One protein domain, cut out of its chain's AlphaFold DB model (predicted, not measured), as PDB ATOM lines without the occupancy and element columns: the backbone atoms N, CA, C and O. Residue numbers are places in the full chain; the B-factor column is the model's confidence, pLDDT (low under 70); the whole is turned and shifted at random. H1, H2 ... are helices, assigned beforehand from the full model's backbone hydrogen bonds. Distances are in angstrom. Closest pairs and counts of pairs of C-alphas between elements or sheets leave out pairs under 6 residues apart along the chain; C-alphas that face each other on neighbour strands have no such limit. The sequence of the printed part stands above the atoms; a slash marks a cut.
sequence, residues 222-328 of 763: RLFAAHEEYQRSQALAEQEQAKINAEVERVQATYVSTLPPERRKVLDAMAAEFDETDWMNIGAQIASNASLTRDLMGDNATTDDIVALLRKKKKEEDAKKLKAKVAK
ATOM      1  N   ARG A 222     394.414 366.397 381.158       81.94
ATOM      2  CA  ARG A 222     394.918 365.224 381.900       81.94
ATOM      3  C   ARG A 222     393.803 364.289 382.376       81.94
ATOM      4  O   ARG A 222     393.969 363.073 382.310       81.94
ATOM      5  N   LEU A 223     392.669 364.829 382.830       74.75
ATOM      6  CA  LEU A 223     391.511 364.024 383.241       74.75
ATOM      7  C   LEU A 223     390.877 363.272 382.059       74.75
ATOM      8  O   LEU A 223     390.476 362.119 382.222       74.75
ATOM      9  N   PHE A 224     390.829 363.877 380.868       72.81
ATOM     10  CA  PHE A 224     390.376 363.181 379.660       72.81
ATOM     11  C   PHE A 224     391.353 362.083 379.217       72.81
ATOM     12  O   PHE A 224     390.905 360.978 378.912       72.81
ATOM     13  N   ALA A 225     392.665 362.342 379.247       82.12
ATOM     14  CA  ALA A 225     393.682 361.340 378.919       82.12
ATOM     15  C   ALA A 225     393.611 360.115 379.853       82.12
ATOM     16  O   ALA A 225     393.552 358.980 379.378       82.12
ATOM     17  N   ALA A 226     393.509 360.339 381.169       78.81
ATOM     18  CA  ALA A 226     393.362 359.268 382.157       78.81
ATOM     19  C   ALA A 226     392.062 358.459 381.971       78.81
ATOM     20  O   ALA A 226     392.053 357.241 382.162       78.81
ATOM     21  N   HIS A 227     390.962 359.101 381.554       80.44
ATOM     22  CA  HIS A 227     389.734 358.375 381.225       80.44
ATOM     23  C   HIS A 227     389.885 357.516 379.960       80.44
ATOM     24  O   HIS A 227     389.382 356.396 379.921       80.44
ATOM     25  N   GLU A 228     390.593 357.997 378.934       78.06
ATOM     26  CA  GLU A 228     390.838 357.214 377.719       78.06
ATOM     27  C   GLU A 228     391.761 356.009 377.986       78.06
ATOM     28  O   GLU A 228     391.514 354.912 377.483       78.06
ATOM     29  N   GLU A 229     392.788 356.175 378.822       81.19
ATOM     30  CA  GLU A 229     393.657 355.080 379.272       81.19
ATOM     31  C   GLU A 229     392.883 354.020 380.075       81.19
ATOM     32  O   GLU A 229     393.011 352.826 379.795       81.19
ATOM     33  N   TYR A 230     391.991 354.440 380.980       83.62
ATOM     34  CA  TYR A 230     391.079 353.534 381.688       83.62
ATOM     35  C   TYR A 230     390.207 352.713 380.718       83.62
ATOM     36  O   TYR A 230     390.105 351.494 380.858       83.62
ATOM     37  N   GLN A 231     389.626 353.347 379.690       78.62
ATOM     38  CA  GLN A 231     388.818 352.652 378.674       78.62
ATOM     39  C   GLN A 231     389.654 351.653 377.852       78.62
ATOM     40  O   GLN A 231     389.189 350.547 377.565       78.62
ATOM     41  N   ARG A 232     390.905 351.996 377.502       86.31
ATOM     42  CA  ARG A 232     391.839 351.065 376.836       86.31
ATOM     43  C   ARG A 232     392.176 349.864 377.724       86.31
ATOM     44  O   ARG A 232     392.181 348.739 377.228       86.31
ATOM     45  N   SER A 233     392.418 350.095 379.015       80.94
ATOM     46  CA  SER A 233     392.688 349.045 380.002       80.94
ATOM     47  C   SER A 233     391.503 348.080 380.138       80.94
ATOM     48  O   SER A 233     391.675 346.866 380.000       80.94
ATOM     49  N   GLN A 234     390.279 348.607 380.273       75.44
ATOM     50  CA  GLN A 234     389.061 347.791 380.316       75.44
ATOM     51  C   GLN A 234     388.889 346.949 379.037       75.44
ATOM     52  O   GLN A 234     388.642 345.747 379.122       75.44
ATOM     53  N   ALA A 235     389.077 347.541 377.852       85.06
ATOM     54  CA  ALA A 235     388.969 346.818 376.583       85.06
ATOM     55  C   ALA A 235     390.028 345.706 376.423       85.06
ATOM     56  O   ALA A 235     389.760 344.682 375.787       85.06
ATOM     57  N   LEU A 236     391.221 345.877 377.007       85.06
ATOM     58  CA  LEU A 236     392.271 344.855 377.026       85.06
ATOM     59  C   LEU A 236     391.880 343.694 377.954       85.06
ATOM     60  O   LEU A 236     391.930 342.541 377.524       85.06
ATOM     61  N   ALA A 237     391.393 343.985 379.164       76.06
ATOM     62  CA  ALA A 237     390.896 342.973 380.100       76.06
ATOM     63  C   ALA A 237     389.702 342.178 379.529       76.06
ATOM     64  O   ALA A 237     389.653 340.953 379.644       76.06
ATOM     65  N   GLU A 238     388.767 342.843 378.839       83.56
ATOM     66  CA  GLU A 238     387.666 342.173 378.133       83.56
ATOM     67  C   GLU A 238     388.172 341.289 376.976       83.56
ATOM     68  O   GLU A 238     387.673 340.174 376.789       83.56
ATOM     69  N   GLN A 239     389.204 341.720 376.236       89.31
ATOM     70  CA  GLN A 239     389.848 340.897 375.206       89.31
ATOM     71  C   GLN A 239     390.564 339.674 375.806       89.31
ATOM     72  O   GLN A 239     390.505 338.585 375.232       89.31
ATOM     73  N   GLU A 240     391.246 339.825 376.939       79.44
ATOM     74  CA  GLU A 240     391.935 338.727 377.622       79.44
ATOM     75  C   GLU A 240     390.941 337.702 378.181       79.44
ATOM     76  O   GLU A 240     391.068 336.508 377.901       79.44
ATOM     77  N   GLN A 241     389.868 338.157 378.832       74.06
ATOM     78  CA  GLN A 241     388.778 337.282 379.265       74.06
ATOM     79  C   GLN A 241     388.106 336.567 378.078       74.06
ATOM     80  O   GLN A 241     387.733 335.397 378.198       74.06
ATOM     81  N   ALA A 242     387.977 337.223 376.918       83.81
ATOM     82  CA  ALA A 242     387.474 336.589 375.700       83.81
ATOM     83  C   ALA A 242     388.425 335.504 375.156       83.81
ATOM     84  O   ALA A 242     387.946 334.443 374.753       83.81
ATOM     85  N   LYS A 243     389.752 335.715 375.198       85.69
ATOM     86  CA  LYS A 243     390.755 334.686 374.848       85.69
ATOM     87  C   LYS A 243     390.677 333.486 375.792       85.69
ATOM     88  O   LYS A 243     390.635 332.356 375.316       85.69
ATOM     89  N   ILE A 244     390.597 333.724 377.105       77.38
ATOM     90  CA  ILE A 244     390.450 332.668 378.122       77.38
ATOM     91  C   ILE A 244     389.184 331.844 377.852       77.38
ATOM     92  O   ILE A 244     389.241 330.617 377.827       77.38
ATOM     93  N   ASN A 245     388.051 332.501 377.585       74.75
ATOM     94  CA  ASN A 245     386.793 331.814 377.287       74.75
ATOM     95  C   ASN A 245     386.880 330.982 375.994       74.75
ATOM     96  O   ASN A 245     386.425 329.841 375.977       74.75
ATOM     97  N   ALA A 246     387.490 331.523 374.933       85.06
ATOM     98  CA  ALA A 246     387.672 330.814 373.668       85.06
ATOM     99  C   ALA A 246     388.600 329.592 373.805       85.06
ATOM    100  O   ALA A 246     388.335 328.551 373.207       85.06
ATOM    101  N   GLU A 247     389.654 329.684 374.620       78.56
ATOM    102  CA  GLU A 247     390.544 328.554 374.894       78.56
ATOM    103  C   GLU A 247     389.865 327.486 375.766       78.56
ATOM    104  O   GLU A 247     390.005 326.296 375.490       78.56
ATOM    105  N   VAL A 248     389.041 327.882 376.744       73.06
ATOM    106  CA  VAL A 248     388.188 326.947 377.502       73.06
ATOM    107  C   VAL A 248     387.208 326.221 376.574       73.06
ATOM    108  O   VAL A 248     387.102 324.997 376.655       73.06
ATOM    109  N   GLU A 249     386.546 326.922 375.646       79.81
ATOM    110  CA  GLU A 249     385.683 326.283 374.640       79.81
ATOM    111  C   GLU A 249     386.481 325.362 373.697       79.81
ATOM    112  O   GLU A 249     386.007 324.272 373.371       79.81
ATOM    113  N   ARG A 250     387.717 325.724 373.317       87.06
ATOM    114  CA  ARG A 250     388.605 324.883 372.492       87.06
ATOM    115  C   ARG A 250     389.029 323.600 373.215       87.06
ATOM    116  O   ARG A 250     388.973 322.515 372.627       87.06
ATOM    117  N   VAL A 251     389.426 323.699 374.484       76.19
ATOM    118  CA  VAL A 251     389.782 322.550 375.333       76.19
ATOM    119  C   VAL A 251     388.558 321.665 375.572       76.19
ATOM    120  O   VAL A 251     388.641 320.449 375.388       76.19
ATOM    121  N   GLN A 252     387.399 322.255 375.880       69.00
ATOM    122  CA  GLN A 252     386.150 321.515 376.067       69.00
ATOM    123  C   GLN A 252     385.719 320.796 374.781       69.00
ATOM    124  O   GLN A 252     385.380 319.615 374.834       69.00
ATOM    125  N   ALA A 253     385.782 321.455 373.620       74.19
ATOM    126  CA  ALA A 253     385.491 320.836 372.327       74.19
ATOM    127  C   ALA A 253     386.461 319.685 372.010       74.19
ATOM    128  O   ALA A 253     386.028 318.641 371.522       74.19
ATOM    129  N   THR A 254     387.746 319.839 372.347       81.81
ATOM    130  CA  THR A 254     388.759 318.780 372.196       81.81
ATOM    131  C   THR A 254     388.406 317.571 373.069       81.81
ATOM    132  O   THR A 254     388.234 316.473 372.541       81.81
ATOM    133  N   TYR A 255     388.173 317.771 374.370       70.88
ATOM    134  CA  TYR A 255     387.781 316.713 375.312       70.88
ATOM    135  C   TYR A 255     386.488 315.987 374.889       70.88
ATOM    136  O   TYR A 255     386.419 314.755 374.847       70.88
ATOM    137  N   VAL A 256     385.474 316.752 374.476       69.31
ATOM    138  CA  VAL A 256     384.180 316.241 373.994       69.31
ATOM    139  C   VAL A 256     384.288 315.553 372.619       69.31
ATOM    140  O   VAL A 256     383.428 314.740 372.271       69.31
ATOM    141  N   SER A 257     385.352 315.807 371.847       70.69
ATOM    142  CA  SER A 257     385.677 315.050 370.625       70.69
ATOM    143  C   SER A 257     386.406 313.728 370.898       70.69
ATOM    144  O   SER A 257     386.229 312.780 370.138       70.69
ATOM    145  N   THR A 258     387.166 313.631 371.996       70.19
ATOM    146  CA  THR A 258     387.858 312.395 372.414       70.19
ATOM    147  C   THR A 258     386.973 311.409 373.185       70.19
ATOM    148  O   THR A 258     387.338 310.245 373.342       70.19
ATOM    149  N   LEU A 259     385.798 311.840 373.657       73.00
ATOM    150  CA  LEU A 259     384.824 310.966 374.317       73.00
ATOM    151  C   LEU A 259     384.188 309.971 373.319       73.00
ATOM    152  O   LEU A 259     383.666 310.405 372.290       73.00
ATOM    153  N   PRO A 260     384.151 308.653 373.623       84.50
ATOM    154  CA  PRO A 260     383.521 307.658 372.757       84.50
ATOM    155  C   PRO A 260     382.056 307.998 372.421       84.50
ATOM    156  O   PRO A 260     381.325 308.430 373.319       84.50
ATOM    157  N   PRO A 261     381.579 307.752 371.179       76.62
ATOM    158  CA  PRO A 261     380.249 308.182 370.735       76.62
ATOM    159  C   PRO A 261     379.083 307.714 371.616       76.62
ATOM    160  O   PRO A 261     378.100 308.436 371.758       76.62
ATOM    161  N   GLU A 262     379.185 306.535 372.235       72.94
ATOM    162  CA  GLU A 262     378.161 306.037 373.162       72.94
ATOM    163  C   GLU A 262     378.162 306.785 374.495       72.94
ATOM    164  O   GLU A 262     377.103 307.221 374.940       72.94
ATOM    165  N   ARG A 263     379.336 307.037 375.098       58.16
ATOM    166  CA  ARG A 263     379.434 307.864 376.316       58.16
ATOM    167  C   ARG A 263     378.902 309.273 376.075       58.16
ATOM    168  O   ARG A 263     378.239 309.825 376.945       58.16
ATOM    169  N   ARG A 264     379.145 309.832 374.886       68.69
ATOM    170  CA  ARG A 264     378.607 311.137 374.494       68.69
ATOM    171  C   ARG A 264     377.078 311.115 374.389       68.69
ATOM    172  O   ARG A 264     376.442 311.931 375.037       68.69
ATOM    173  N   LYS A 265     376.485 310.118 373.715       75.19
ATOM    174  CA  LYS A 265     375.020 309.920 373.694       75.19
ATOM    175  C   LYS A 265     374.407 309.754 375.089       75.19
ATOM    176  O   LYS A 265     373.338 310.299 375.332       75.19
ATOM    177  N   VAL A 266     375.060 309.018 375.992       65.50
ATOM    178  CA  VAL A 266     374.583 308.835 377.378       65.50
ATOM    179  C   VAL A 266     374.622 310.155 378.154       65.50
ATOM    180  O   VAL A 266     373.654 310.481 378.830       65.50
ATOM    181  N   LEU A 267     375.692 310.945 378.017       68.19
ATOM    182  CA  LEU A 267     375.793 312.269 378.642       68.19
ATOM    183  C   LEU A 267     374.777 313.266 378.065       68.19
ATOM    184  O   LEU A 267     374.151 313.995 378.832       68.19
ATOM    185  N   ASP A 268     374.582 313.274 376.745       69.44
ATOM    186  CA  ASP A 268     373.603 314.134 376.068       69.44
ATOM    187  C   ASP A 268     372.154 313.750 376.447       69.44
ATOM    188  O   ASP A 268     371.305 314.629 376.580       69.44
ATOM    189  N   ALA A 269     371.873 312.459 376.682       72.06
ATOM    190  CA  ALA A 269     370.581 311.981 377.188       72.06
ATOM    191  C   ALA A 269     370.359 312.357 378.665       72.06
ATOM    192  O   ALA A 269     369.353 312.982 378.987       72.06
ATOM    193  N   MET A 270     371.326 312.075 379.549       61.00
ATOM    194  CA  MET A 270     371.263 312.471 380.965       61.00
ATOM    195  C   MET A 270     371.088 313.988 381.139       61.00
ATOM    196  O   MET A 270     370.341 314.435 382.004       61.00
ATOM    197  N   ALA A 271     371.738 314.796 380.294       66.38
ATOM    198  CA  ALA A 271     371.599 316.253 380.301       66.38
ATOM    199  C   ALA A 271     370.229 316.768 379.815       66.38
ATOM    200  O   ALA A 271     369.941 317.950 380.000       66.38
ATOM    201  N   ALA A 272     369.402 315.911 379.208       72.75
ATOM    202  CA  ALA A 272     368.027 316.216 378.814       72.75
ATOM    203  C   ALA A 272     366.970 315.648 379.784       72.75
ATOM    204  O   ALA A 272     365.814 316.062 379.712       72.75
ATOM    205  N   GLU A 273     367.352 314.712 380.661       72.75
ATOM    206  CA  GLU A 273     366.438 313.955 381.531       72.75
ATOM    207  C   GLU A 273     366.485 314.398 383.009       72.75
ATOM    208  O   GLU A 273     365.451 314.366 383.672       72.75
ATOM    209  N   PHE A 274     367.634 314.870 383.513       78.00
ATOM    210  CA  PHE A 274     367.792 315.334 384.903       78.00
ATOM    211  C   PHE A 274     367.468 316.822 385.104       78.00
ATOM    212  O   PHE A 274     367.980 317.679 384.372       78.00
ATOM    213  N   ASP A 275     366.699 317.140 386.152       79.69
ATOM    214  CA  ASP A 275     366.328 318.517 386.503       79.69
ATOM    215  C   ASP A 275     367.326 319.226 387.454       79.69
ATOM    216  O   ASP A 275     368.363 318.687 387.850       79.69
ATOM    217  N   GLU A 276     367.058 320.493 387.790       68.81
ATOM    218  CA  GLU A 276     367.941 321.318 388.638       68.81
ATOM    219  C   GLU A 276     368.093 320.760 390.073       68.81
ATOM    220  O   GLU A 276     369.125 320.967 390.715       68.81
ATOM    221  N   THR A 277     367.109 319.995 390.549       74.12
ATOM    222  CA  THR A 277     367.131 319.245 391.812       74.12
ATOM    223  C   THR A 277     367.988 317.987 391.691       74.12
ATOM    224  O   THR A 277     368.814 317.729 392.568       74.12
ATOM    225  N   ASP A 278     367.848 317.236 390.594       75.75
ATOM    226  CA  ASP A 278     368.645 316.030 390.332       75.75
ATOM    227  C   ASP A 278     370.136 316.349 390.219       75.75
ATOM    228  O   ASP A 278     370.957 315.689 390.854       75.75
ATOM    229  N   TRP A 279     370.509 317.405 389.487       76.12
ATOM    230  CA  TRP A 279     371.910 317.831 389.377       76.12
ATOM    231  C   TRP A 279     372.522 318.223 390.729       76.12
ATOM    232  O   TRP A 279     373.697 317.938 390.978       76.12
ATOM    233  N   MET A 280     371.734 318.827 391.624       68.81
ATOM    234  CA  MET A 280     372.164 319.143 392.991       68.81
ATOM    235  C   MET A 280     372.263 317.886 393.871       68.81
ATOM    236  O   MET A 280     373.203 317.766 394.655       68.81
ATOM    237  N   ASN A 281     371.348 316.925 393.711       75.00
ATOM    238  CA  ASN A 281     371.355 315.643 394.421       75.00
ATOM    239  C   ASN A 281     372.541 314.758 393.985       75.00
ATOM    240  O   ASN A 281     373.278 314.250 394.826       75.00
ATOM    241  N   ILE A 282     372.800 314.654 392.679       72.75
ATOM    242  CA  ILE A 282     373.975 313.977 392.107       72.75
ATOM    243  C   ILE A 282     375.266 314.660 392.584       72.75
ATOM    244  O   ILE A 282     376.190 313.980 393.030       72.75
ATOM    245  N   GLY A 283     375.318 315.998 392.575       70.31
ATOM    246  CA  GLY A 283     376.446 316.757 393.126       70.31
ATOM    247  C   GLY A 283     376.703 316.455 394.607       70.31
ATOM    248  O   GLY A 283     377.846 316.218 394.995       70.31
ATOM    249  N   ALA A 284     375.645 316.384 395.420       72.06
ATOM    250  CA  ALA A 284     375.731 316.014 396.832       72.06
ATOM    251  C   ALA A 284     376.168 314.552 397.039       72.06
ATOM    252  O   ALA A 284     376.958 314.279 397.942       72.06
ATOM    253  N   GLN A 285     375.713 313.615 396.201       72.19
ATOM    254  CA  GLN A 285     376.117 312.204 396.267       72.19
ATOM    255  C   GLN A 285     377.586 311.996 395.874       72.19
ATOM    256  O   GLN A 285     378.288 311.248 396.553       72.19
ATOM    257  N   ILE A 286     378.083 312.698 394.847       68.56
ATOM    258  CA  ILE A 286     379.509 312.690 394.480       68.56
ATOM    259  C   ILE A 286     380.343 313.289 395.620       68.56
ATOM    260  O   ILE A 286     381.290 312.652 396.075       68.56
ATOM    261  N   ALA A 287     379.945 314.452 396.150       66.19
ATOM    262  CA  ALA A 287     380.612 315.101 397.282       66.19
ATOM    263  C   ALA A 287     380.619 314.241 398.566       66.19
ATOM    264  O   ALA A 287     381.568 314.304 399.346       66.19
ATOM    265  N   SER A 288     379.585 313.415 398.765       75.38
ATOM    266  CA  SER A 288     379.483 312.458 399.878       75.38
ATOM    267  C   SER A 288     380.296 311.175 399.662       75.38
ATOM    268  O   SER A 288     380.492 310.414 400.608       75.38
ATOM    269  N   ASN A 289     380.764 310.905 398.438       75.69
ATOM    270  CA  ASN A 289     381.496 309.692 398.088       75.69
ATOM    271  C   ASN A 289     382.921 310.024 397.616       75.69
ATOM    272  O   ASN A 289     383.206 310.209 396.429       75.69
ATOM    273  N   ALA A 290     383.849 310.022 398.575       71.00
ATOM    274  CA  ALA A 290     385.276 310.248 398.350       71.00
ATOM    275  C   ALA A 290     385.986 309.130 397.547       71.00
ATOM    276  O   ALA A 290     387.178 309.254 397.268       71.00
ATOM    277  N   SER A 291     385.308 308.037 397.172       71.56
ATOM    278  CA  SER A 291     385.815 307.099 396.156       71.56
ATOM    279  C   SER A 291     385.394 307.546 394.761       71.56
ATOM    280  O   SER A 291     386.246 307.767 393.907       71.56
ATOM    281  N   LEU A 292     384.094 307.795 394.569       69.31
ATOM    282  CA  LEU A 292     383.522 308.251 393.301       69.31
ATOM    283  C   LEU A 292     384.128 309.588 392.836       69.31
ATOM    284  O   LEU A 292     384.371 309.774 391.649       69.31
ATOM    285  N   THR A 293     384.433 310.488 393.776       67.00
ATOM    286  CA  THR A 293     385.176 311.737 393.525       67.00
ATOM    287  C   THR A 293     386.544 311.484 392.878       67.00
ATOM    288  O   THR A 293     386.877 312.125 391.882       67.00
ATOM    289  N   ARG A 294     387.325 310.529 393.407       72.94
ATOM    290  CA  ARG A 294     388.686 310.240 392.924       72.94
ATOM    291  C   ARG A 294     388.677 309.442 391.620       72.94
ATOM    292  O   ARG A 294     389.470 309.746 390.737       72.94
ATOM    293  N   ASP A 295     387.721 308.531 391.436       71.81
ATOM    294  CA  ASP A 295     387.525 307.834 390.154       71.81
ATOM    295  C   ASP A 295     387.061 308.781 389.026       71.81
ATOM    296  O   ASP A 295     387.362 308.544 387.855       71.81
ATOM    297  N   LEU A 296     386.337 309.863 389.354       58.56
ATOM    298  CA  LEU A 296     385.875 310.862 388.379       58.56
ATOM    299  C   LEU A 296     386.906 311.952 388.058       58.56
ATOM    300  O   LEU A 296     386.901 312.446 386.930       58.56
ATOM    301  N   MET A 297     387.732 312.376 389.025       65.75
ATOM    302  CA  MET A 297     388.593 313.568 388.880       65.75
ATOM    303  C   MET A 297     390.073 313.370 389.259       65.75
ATOM    304  O   MET A 297     390.857 314.302 389.099       65.75
ATOM    305  N   GLY A 298     390.475 312.175 389.704       64.75
ATOM    306  CA  GLY A 298     391.825 311.862 390.185       64.75
ATOM    307  C   GLY A 298     391.982 311.980 391.707       64.75
ATOM    308  O   GLY A 298     391.208 312.657 392.384       64.75
ATOM    309  N   ASP A 299     393.013 311.328 392.260       74.62
ATOM    310  CA  ASP A 299     393.291 311.275 393.711       74.62
ATOM    311  C   ASP A 299     393.618 312.637 394.362       74.62
ATOM    312  O   ASP A 299     393.747 312.726 395.582       74.62
ATOM    313  N   ASN A 300     393.764 313.697 393.566       65.81
ATOM    314  CA  ASN A 300     394.177 315.039 393.972       65.81
ATOM    315  C   ASN A 300     393.050 316.094 393.955       65.81
ATOM    316  O   ASN A 300     393.333 317.264 394.203       65.81
ATOM    317  N   ALA A 301     391.801 315.709 393.674       60.88
ATOM    318  CA  ALA A 301     390.644 316.605 393.729       60.88
ATOM    319  C   ALA A 301     389.966 316.606 395.112       60.88
ATOM    320  O   ALA A 301     389.713 315.544 395.687       60.88
ATOM    321  N   THR A 302     389.616 317.787 395.629       71.75
ATOM    322  CA  THR A 302     388.887 317.930 396.900       71.75
ATOM    323  C   THR A 302     387.372 318.035 396.697       71.75
ATOM    324  O   THR A 302     386.876 318.341 395.609       71.75
ATOM    325  N   THR A 303     386.607 317.826 397.771       61.47
ATOM    326  CA  THR A 303     385.150 318.031 397.766       61.47
ATOM    327  C   THR A 303     384.774 319.477 397.426       61.47
ATOM    328  O   THR A 303     383.805 319.701 396.700       61.47
ATOM    329  N   ASP A 304     385.551 320.464 397.879       66.00
ATOM    330  CA  ASP A 304     385.297 321.876 397.575       66.00
ATOM    331  C   ASP A 304     385.561 322.226 396.105       66.00
ATOM    332  O   ASP A 304     384.828 323.050 395.552       66.00
ATOM    333  N   ASP A 305     386.503 321.556 395.430       73.62
ATOM    334  CA  ASP A 305     386.718 321.721 393.983       73.62
ATOM    335  C   ASP A 305     385.471 321.315 393.182       73.62
ATOM    336  O   ASP A 305     385.056 322.034 392.269       73.62
ATOM    337  N   ILE A 306     384.813 320.209 393.560       65.88
ATOM    338  CA  ILE A 306     383.553 319.764 392.939       65.88
ATOM    339  C   ILE A 306     382.471 320.832 393.112       65.88
ATOM    340  O   ILE A 306     381.810 321.222 392.144       65.88
ATOM    341  N   VAL A 307     382.288 321.334 394.336       70.00
ATOM    342  CA  VAL A 307     381.241 322.321 394.624       70.00
ATOM    343  C   VAL A 307     381.566 323.673 393.968       70.00
ATOM    344  O   VAL A 307     380.659 324.347 393.473       70.00
ATOM    345  N   ALA A 308     382.838 324.065 393.876       69.62
ATOM    346  CA  ALA A 308     383.281 325.241 393.129       69.62
ATOM    347  C   ALA A 308     383.010 325.102 391.619       69.62
ATOM    348  O   ALA A 308     382.489 326.037 391.003       69.62
ATOM    349  N   LEU A 309     383.289 323.935 391.030       71.38
ATOM    350  CA  LEU A 309     383.071 323.656 389.609       71.38
ATOM    351  C   LEU A 309     381.570 323.596 389.270       71.38
ATOM    352  O   LEU A 309     381.144 324.192 388.278       71.38
ATOM    353  N   LEU A 310     380.739 323.002 390.137       72.44
ATOM    354  CA  LEU A 310     379.274 323.052 390.030       72.44
ATOM    355  C   LEU A 310     378.743 324.493 390.129       72.44
ATOM    356  O   LEU A 310     377.990 324.929 389.254       72.44
ATOM    357  N   ARG A 311     379.188 325.277 391.126       75.69
ATOM    358  CA  ARG A 311     378.841 326.709 391.260       75.69
ATOM    359  C   ARG A 311     379.278 327.525 390.033       75.69
ATOM    360  O   ARG A 311     378.556 328.435 389.626       75.69
ATOM    361  N   LYS A 312     380.426 327.209 389.421       80.69
ATOM    362  CA  LYS A 312     380.909 327.839 388.180       80.69
ATOM    363  C   LYS A 312     380.017 327.480 386.986       80.69
ATOM    364  O   LYS A 312     379.508 328.389 386.334       80.69
ATOM    365  N   LYS A 313     379.751 326.188 386.754       76.44
ATOM    366  CA  LYS A 313     378.859 325.706 385.683       76.44
ATOM    367  C   LYS A 313     377.458 326.322 385.802       76.44
ATOM    368  O   LYS A 313     376.905 326.770 384.801       76.44
ATOM    369  N   LYS A 314     376.927 326.436 387.026       78.81
ATOM    370  CA  LYS A 314     375.657 327.119 387.317       78.81
ATOM    371  C   LYS A 314     375.699 328.606 386.947       78.81
ATOM    372  O   LYS A 314     374.829 329.062 386.213       78.81
ATOM    373  N   LYS A 315     376.738 329.349 387.354       74.06
ATOM    374  CA  LYS A 315     376.932 330.755 386.936       74.06
ATOM    375  C   LYS A 315     377.010 330.909 385.413       74.06
ATOM    376  O   LYS A 315     376.456 331.866 384.880       74.06
ATOM    377  N   GLU A 316     377.669 329.993 384.706       72.50
ATOM    378  CA  GLU A 316     377.748 330.010 383.239       72.50
ATOM    379  C   GLU A 316     376.400 329.708 382.570       72.50
ATOM    380  O   GLU A 316     376.055 330.336 381.567       72.50
ATOM    381  N   GLU A 317     375.618 328.780 383.119       74.81
ATOM    382  CA  GLU A 317     374.280 328.458 382.625       74.81
ATOM    383  C   GLU A 317     373.284 329.595 382.895       74.81
ATOM    384  O   GLU A 317     372.559 330.006 381.988       74.81
ATOM    385  N   ASP A 318     373.301 330.176 384.096       71.88
ATOM    386  CA  ASP A 318     372.497 331.349 384.433       71.88
ATOM    387  C   ASP A 318     372.929 332.570 383.606       71.88
ATOM    388  O   ASP A 318     372.074 333.335 383.159       71.88
ATOM    389  N   ALA A 319     374.220 332.719 383.288       71.50
ATOM    390  CA  ALA A 319     374.707 333.727 382.345       71.50
ATOM    391  C   ALA A 319     374.267 333.448 380.895       71.50
ATOM    392  O   ALA A 319     373.981 334.395 380.165       71.50
ATOM    393  N   LYS A 320     374.152 332.184 380.463       72.19
ATOM    394  CA  LYS A 320     373.572 331.807 379.157       72.19
ATOM    395  C   LYS A 320     372.060 332.076 379.124       72.19
ATOM    396  O   LYS A 320     371.584 332.714 378.185       72.19
ATOM    397  N   LYS A 321     371.320 331.717 380.181       72.12
ATOM    398  CA  LYS A 321     369.896 332.053 380.388       72.12
ATOM    399  C   LYS A 321     369.673 333.574 380.447       72.12
ATOM    400  O   LYS A 321     368.697 334.066 379.884       72.12
ATOM    401  N   LEU A 322     370.577 334.335 381.068       70.00
ATOM    402  CA  LEU A 322     370.530 335.799 381.113       70.00
ATOM    403  C   LEU A 322     370.860 336.415 379.748       70.00
ATOM    404  O   LEU A 322     370.106 337.263 379.288       70.00
ATOM    405  N   LYS A 323     371.903 335.945 379.049       72.25
ATOM    406  CA  LYS A 323     372.211 336.364 377.669       72.25
ATOM    407  C   LYS A 323     371.048 336.073 376.717       72.25
ATOM    408  O   LYS A 323     370.725 336.933 375.911       72.25
ATOM    409  N   ALA A 324     370.356 334.941 376.854       68.69
ATOM    410  CA  ALA A 324     369.144 334.644 376.083       68.69
ATOM    411  C   ALA A 324     367.969 335.588 376.419       68.69
ATOM    412  O   ALA A 324     367.236 336.001 375.523       68.69
ATOM    413  N   LYS A 325     367.810 335.986 377.692       63.97
ATOM    414  CA  LYS A 325     366.829 337.006 378.111       63.97
ATOM    415  C   LYS A 325     367.189 338.415 377.613       63.97
ATOM    416  O   LYS A 325     366.285 339.150 377.247       63.97
ATOM    417  N   VAL A 326     368.476 338.766 377.562       58.28
ATOM    418  CA  VAL A 326     369.004 340.063 377.082       58.28
ATOM    419  C   VAL A 326     369.063 340.139 375.547       58.28
ATOM    420  O   VAL A 326     368.962 341.223 374.983       58.28
ATOM    421  N   ALA A 327     369.163 339.001 374.856       53.94
ATOM    422  CA  ALA A 327     369.027 338.902 373.401       53.94
ATOM    423  C   ALA A 327     367.569 339.043 372.921       53.94
ATOM    424  O   ALA A 327     367.322 339.216 371.726       53.94
ATOM    425  N   LYS A 328     366.591 339.002 373.836       69.12
ATOM    426  CA  LYS A 328     365.231 339.460 373.551       69.12
ATOM    427  C   LYS A 328     365.279 340.987 373.393       69.12
ATOM    428  O   LYS A 328     365.814 341.644 374.284       69.12
TER     429      LYS A 328
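What this domain is: This is residues 222 to 328 of the 763 residues of an uncharacterized protein of Artemisia annua (UniProt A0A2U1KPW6). H1 is a long arm, its residues 222 to 255 sticking out; beyond it H2, H3 and H4 turn corners, and H5 folds back beside one end of H3. The printed part has 107 residues with five named helices, all helix. It is only just loose, close to extended: radius of gyration of the C-alphas 19.2 A, spans 60 by 35 by 29 A.

Where its parts are: H1, residues 222 to 258, runs 54.1 A from C-alpha 222 at (394.918, 365.224, 381.900). H2 is residues 261 to 273, H3 276 to 288, H4 292 to 297. H5, 303 to 326, runs 34.3 A to C-alpha 326 at (369.004, 340.063, 377.082).

How they stand to each other: H3 touches H5 at a shallow tilt of 16 degrees, opposite ways; the closest C-alphas, Ala 287 and Thr 303, are 5.4 A apart. H1 and H2 are apart from H3, H4 and H5. Every helix O i to N i+4 pair is within hydrogen-bond range.

The domain as a whole: The farthest C-alphas, Arg 222 and Glu 262, are 62.1 A apart. The printed part has no cut; 29 residues have pLDDT under 70.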